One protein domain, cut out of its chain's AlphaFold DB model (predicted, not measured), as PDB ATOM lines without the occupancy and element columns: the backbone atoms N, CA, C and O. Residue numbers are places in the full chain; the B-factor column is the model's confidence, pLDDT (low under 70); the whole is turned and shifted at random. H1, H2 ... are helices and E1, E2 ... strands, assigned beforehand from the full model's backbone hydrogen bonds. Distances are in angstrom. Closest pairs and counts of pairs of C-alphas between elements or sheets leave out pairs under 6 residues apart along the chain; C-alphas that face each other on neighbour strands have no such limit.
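This is residues 2 to 41 of the 112 residues of an uncharacterized protein of Euryarchaeota archaeon (UniProt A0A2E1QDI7). This is a rod with little regular structure: the two-stranded hairpin E1 and E2 makes one end, while loops, the short helix H1 and the last printed residues make the other. The printed part has 40 residues, with E1, E2 and H1 in that order; the class is mixed, with 14 residues in named elements. It is only just loose, close to compact, with a radius of gyration of the C-alphas of 10.9 A and spans of 39 by 16 by 10 A.

After residues 2 to 13, which hold no named element, look at E1, residues 14 to 18, and E2, residues 21 to 24: a hairpin of antiparallel strands at 150 degrees. Find N 15 and O 23 within hydrogen-bond range at 2.8 A, and N 18 and O 21 at 2.9 A. H1, residues 29 to 33, is apart from E1; its O i to N i+4 pair is within hydrogen-bond range.

Find C-alpha 14 at (47.375, -34.297, -18.819), where E1 begins its 11.4 A. E2 spans 9.8 A, and H1 spans 6.2 A to C-alpha 33 at (40.635, -30.682, -7.376).

The C-alphas of Glu 19 and Pro 41 are the two farthest apart, 39.7 A. The printed part has no cut, and both links are tight. Look for pLDDT under 70 at residues 37 to 39.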
ATOM      1  N   ARG A   2      41.872 -34.916 -27.172       86.69
ATOM      2  CA  ARG A   2      41.862 -35.270 -25.740       86.69
ATOM      3  C   ARG A   2      40.447 -35.713 -25.321       86.69
ATOM      4  O   ARG A   2      39.511 -34.978 -25.637       86.69
ATOM      5  N   PRO A   3      40.262 -36.865 -24.650       89.88
ATOM      6  CA  PRO A   3      38.925 -37.344 -24.303       89.88
ATOM      7  C   PRO A   3      38.257 -36.453 -23.249       89.88
ATOM      8  O   PRO A   3      38.930 -35.738 -22.502       89.88
ATOM      9  N   LEU A   4      36.924 -36.484 -23.184       89.00
ATOM     10  CA  LEU A   4      36.167 -35.761 -22.162       89.00
ATOM     11  C   LEU A   4      36.270 -36.448 -20.799       89.00
ATOM     12  O   LEU A   4      36.258 -37.670 -20.685       89.00
ATOM     13  N   CYS A   5      36.348 -35.639 -19.746       90.12
ATOM     14  CA  CYS A   5      36.162 -36.099 -18.377       90.12
ATOM     15  C   CYS A   5      34.749 -36.676 -18.207       90.12
ATOM     16  O   CYS A   5      33.815 -36.237 -18.878       90.12
ATOM     17  N   LYS A   6      34.557 -37.564 -17.223       86.56
ATOM     18  CA  LYS A   6      33.239 -38.106 -16.833       86.56
ATOM     19  C   LYS A   6      32.179 -37.025 -16.559       86.56
ATOM     20  O   LYS A   6      30.989 -37.298 -16.632       86.56
ATOM     21  N   CYS A   7      32.586 -35.795 -16.240       80.94
ATOM     22  CA  CYS A   7      31.655 -34.679 -16.074       80.94
ATOM     23  C   CYS A   7      31.074 -34.129 -17.387       80.94
ATOM     24  O   CYS A   7      30.188 -33.286 -17.328       80.94
ATOM     25  N   GLY A   8      31.597 -34.525 -18.553       80.81
ATOM     26  CA  GLY A   8      31.144 -34.087 -19.879       80.81
ATOM     27  C   GLY A   8      31.457 -32.629 -20.231       80.81
ATOM     28  O   GLY A   8      31.234 -32.215 -21.361       80.81
ATOM     29  N   LYS A   9      31.986 -31.840 -19.287       79.19
ATOM     30  CA  LYS A   9      32.197 -30.391 -19.459       79.19
ATOM     31  C   LYS A   9      33.571 -30.037 -20.030       79.19
ATOM     32  O   LYS A   9      33.701 -29.039 -20.725       79.19
ATOM     33  N   LYS A  10      34.608 -30.799 -19.667       83.00
ATOM     34  CA  LYS A  10      36.020 -30.458 -19.913       83.00
ATOM     35  C   LYS A  10      36.798 -31.705 -20.322       83.00
ATOM     36  O   LYS A  10      36.454 -32.794 -19.847       83.00
ATOM     37  N   PRO A  11      37.850 -31.586 -21.143       91.50
ATOM     38  CA  PRO A  11      38.685 -32.729 -21.443       91.50
ATOM     39  C   PRO A  11      39.513 -33.143 -20.222       91.50
ATOM     40  O   PRO A  11      39.737 -32.350 -19.304       91.50
ATOM     41  N   VAL A  12      39.943 -34.399 -20.190       93.62
ATOM     42  CA  VAL A  12      40.768 -34.934 -19.101       93.62
ATOM     43  C   VAL A  12      42.089 -34.173 -18.963       93.62
ATOM     44  O   VAL A  12      42.628 -33.653 -19.939       93.62
ATOM     45  N   ALA A  13      42.618 -34.089 -17.743       92.62
ATOM     46  CA  ALA A  13      43.900 -33.439 -17.496       92.62
ATOM     47  C   ALA A  13      45.050 -34.275 -18.071       92.62
ATOM     48  O   ALA A  13      44.968 -35.505 -18.140       92.62
ATOM     49  N   ILE A  14      46.134 -33.607 -18.464       94.00
ATOM     50  CA  ILE A  14      47.375 -34.297 -18.819       94.00
ATOM     51  C   ILE A  14      48.003 -34.803 -17.521       94.00
ATOM     52  O   ILE A  14      48.017 -34.100 -16.513       94.00
ATOM     53  N   ASN A  15      48.458 -36.049 -17.528       94.06
ATOM     54  CA  ASN A  15      49.157 -36.640 -16.402       94.06
ATOM     55  C   ASN A  15      50.666 -36.423 -16.528       94.06
ATOM     56  O   ASN A  15      51.274 -35.832 -15.644       94.06
ATOM     57  N   TYR A  16      51.242 -36.887 -17.636       94.75
ATOM     58  CA  TYR A  16      52.659 -36.758 -17.962       94.75
ATOM     59  C   TYR A  16      52.875 -36.960 -19.466       94.75
ATOM     60  O   TYR A  16      51.958 -37.364 -20.184       94.75
ATOM     61  N   TYR A  17      54.097 -36.704 -19.928       96.44
ATOM     62  CA  TYR A  17      54.554 -37.045 -21.272       96.44
ATOM     63  C   TYR A  17      55.580 -38.175 -21.187       96.44
ATOM     64  O   TYR A  17      56.434 -38.163 -20.303       96.44
ATOM     65  N   LYS A  18      55.510 -39.140 -22.104       96.44
ATOM     66  CA  LYS A  18      56.525 -40.187 -22.271       96.44
ATOM     67  C   LYS A  18      56.867 -40.268 -23.750       96.44
ATOM     68  O   LYS A  18      55.963 -40.443 -24.558       96.44
ATOM     69  N   GLU A  19      58.139 -40.064 -24.091       96.25
ATOM     70  CA  GLU A  19      58.616 -40.060 -25.489       96.25
ATOM     71  C   GLU A  19      57.818 -39.091 -26.387       96.25
ATOM     72  O   GLU A  19      57.479 -39.386 -27.526       96.25
ATOM     73  N   GLY A  20      57.450 -37.925 -25.839       94.25
ATOM     74  CA  GLY A  20      56.638 -36.920 -26.538       94.25
ATOM     75  C   GLY A  20      55.137 -37.232 -26.611       94.25
ATOM     76  O   GLY A  20      54.356 -36.369 -27.010       94.25
ATOM     77  N   VAL A  21      54.697 -38.413 -26.167       94.69
ATOM     78  CA  VAL A  21      53.283 -38.807 -26.150       94.69
ATOM     79  C   VAL A  21      52.620 -38.363 -24.837       94.69
ATOM     80  O   VAL A  21      53.106 -38.724 -23.760       94.69
ATOM     81  N   PRO A  22      51.508 -37.598 -24.879       94.38
ATOM     82  CA  PRO A  22      50.768 -37.218 -23.681       94.38
ATOM     83  C   PRO A  22      49.933 -38.387 -23.147       94.38
ATOM     84  O   PRO A  22      49.084 -38.942 -23.848       94.38
ATOM     85  N   TYR A  23      50.106 -38.693 -21.866       94.50
ATOM     86  CA  TYR A  23      49.258 -39.610 -21.112       94.50
ATOM     87  C   TYR A  23      48.278 -38.810 -20.266       94.50
ATOM     88  O   TYR A  23      48.645 -37.817 -19.635       94.50
ATOM     89  N   TYR A  24      47.021 -39.237 -20.237       94.69
ATOM     90  CA  TYR A  24      45.944 -38.486 -19.601       94.69
ATOM     91  C   TYR A  24      45.506 -39.098 -18.270       94.69
ATOM     92  O   TYR A  24      45.632 -40.299 -18.038       94.69
ATOM     93  N   ARG A  25      44.954 -38.260 -17.391       92.69
ATOM     94  CA  ARG A  25      44.242 -38.697 -16.183       92.69
ATOM     95  C   ARG A  25      42.832 -39.181 -16.539       92.69
ATOM     96  O   ARG A  25      42.341 -38.952 -17.638       92.69
ATOM     97  N   SER A  26      42.138 -39.785 -15.577       90.94
ATOM     98  CA  SER A  26      40.712 -40.131 -15.709       90.94
ATOM     99  C   SER A  26      39.771 -38.928 -15.545       90.94
ATOM    100  O   SER A  26      38.614 -38.976 -15.963       90.94
ATOM    101  N   LEU A  27      40.252 -37.837 -14.940       91.81
ATOM    102  CA  LEU A  27      39.474 -36.636 -14.626       91.81
ATOM    103  C   LEU A  27      40.121 -35.377 -15.218       91.81
ATOM    104  O   LEU A  27      41.337 -35.310 -15.398       91.81
ATOM    105  N   CYS A  28      39.306 -34.354 -15.493       90.94
ATOM    106  CA  CYS A  28      39.796 -32.998 -15.755       90.94
ATOM    107  C   CYS A  28      40.370 -32.366 -14.479       90.94
ATOM    108  O   CYS A  28      40.090 -32.829 -13.371       90.94
ATOM    109  N   GLU A  29      41.128 -31.277 -14.620       88.06
ATOM    110  CA  GLU A  29      41.764 -30.606 -13.478       88.06
ATOM    111  C   GLU A  29      40.763 -30.173 -12.407       88.06
ATOM    112  O   GLU A  29      40.989 -30.370 -11.214       88.06
ATOM    113  N   ASN A  30      39.627 -29.622 -12.833       84.25
ATOM    114  CA  ASN A  30      38.594 -29.146 -11.924       84.25
ATOM    115  C   ASN A  30      37.983 -30.301 -11.110       84.25
ATOM    116  O   ASN A  30      37.924 -30.242  -9.884       84.25
ATOM    117  N   CYS A  31      37.608 -31.398 -11.778       87.12
ATOM    118  CA  CYS A  31      37.096 -32.581 -11.090       87.12
ATOM    119  C   CYS A  31      38.156 -33.212 -10.186       87.12
ATOM    120  O   CYS A  31      37.818 -33.629  -9.083       87.12
ATOM    121  N   ALA A  32      39.426 -33.249 -10.598       88.50
ATOM    122  CA  ALA A  32      40.508 -33.751  -9.755       88.50
ATOM    123  C   ALA A  32      40.647 -32.930  -8.457       88.50
ATOM    124  O   ALA A  32      40.703 -33.514  -7.376       88.50
ATOM    125  N   LYS A  33      40.595 -31.590  -8.543       85.94
ATOM    126  CA  LYS A  33      40.635 -30.682  -7.376       85.94
ATOM    127  C   LYS A  33      39.461 -30.899  -6.412       85.94
ATOM    128  O   LYS A  33      39.642 -30.846  -5.201       85.94
ATOM    129  N   HIS A  34      38.273 -31.206  -6.930       82.75
ATOM    130  CA  HIS A  34      37.066 -31.426  -6.121       82.75
ATOM    131  C   HIS A  34      36.779 -32.906  -5.807       82.75
ATOM    132  O   HIS A  34      35.631 -33.268  -5.543       82.75
ATOM    133  N   LYS A  35      37.802 -33.774  -5.822       81.25
ATOM    134  CA  LYS A  35      37.679 -35.219  -5.525       81.25
ATOM    135  C   LYS A  35      36.599 -35.919  -6.365       81.25
ATOM    136  O   LYS A  35      35.817 -36.722  -5.868       81.25
ATOM    137  N   GLY A  36      36.509 -35.562  -7.641       72.62
ATOM    138  CA  GLY A  36      35.547 -36.111  -8.594       72.62
ATOM    139  C   GLY A  36      34.115 -35.593  -8.440       72.62
ATOM    140  O   GLY A  36      33.265 -35.964  -9.251       72.62
ATOM    141  N   LYS A  37      33.821 -34.723  -7.461       69.88
ATOM    142  CA  LYS A  37      32.484 -34.136  -7.318       69.88
ATOM    143  C   LYS A  37      32.218 -33.193  -8.486       69.88
ATOM    144  O   LYS A  37      32.981 -32.262  -8.742       69.88
ATOM    145  N   GLN A  38      31.131 -33.448  -9.208       67.00
ATOM    146  CA  GLN A  38      30.672 -32.517 -10.227       67.00
ATOM    147  C   GLN A  38      30.194 -31.241  -9.540       67.00
ATOM    148  O   GLN A  38      29.447 -31.294  -8.563       67.00
ATOM    149  N   ARG A  39      30.625 -30.086 -10.055       68.81
ATOM    150  CA  ARG A  39      30.031 -28.810  -9.658       68.81
ATOM    151  C   ARG A  39      28.555 -28.862 -10.057       68.81
ATOM    152  O   ARG A  39      28.267 -29.155 -11.225       68.81
ATOM    153  N   GLY A  40      27.677 -28.652  -9.075       74.06
ATOM    154  CA  GLY A  40      26.229 -28.630  -9.263       74.06
ATOM    155  C   GLY A  40      25.793 -27.584 -10.296       74.06
ATOM    156  O   GLY A  40      26.633 -26.829 -10.795       74.06
ATOM    157  N   PRO A  41      24.500 -27.558 -10.649       82.62
ATOM    158  CA  PRO A  41      23.968 -26.521 -11.524       82.62
ATOM    159  C   PRO A  41      24.244 -25.132 -10.939       82.62
ATOM    160  O   PRO A  41      24.267 -24.936  -9.720       82.62
TER     161      PRO A  41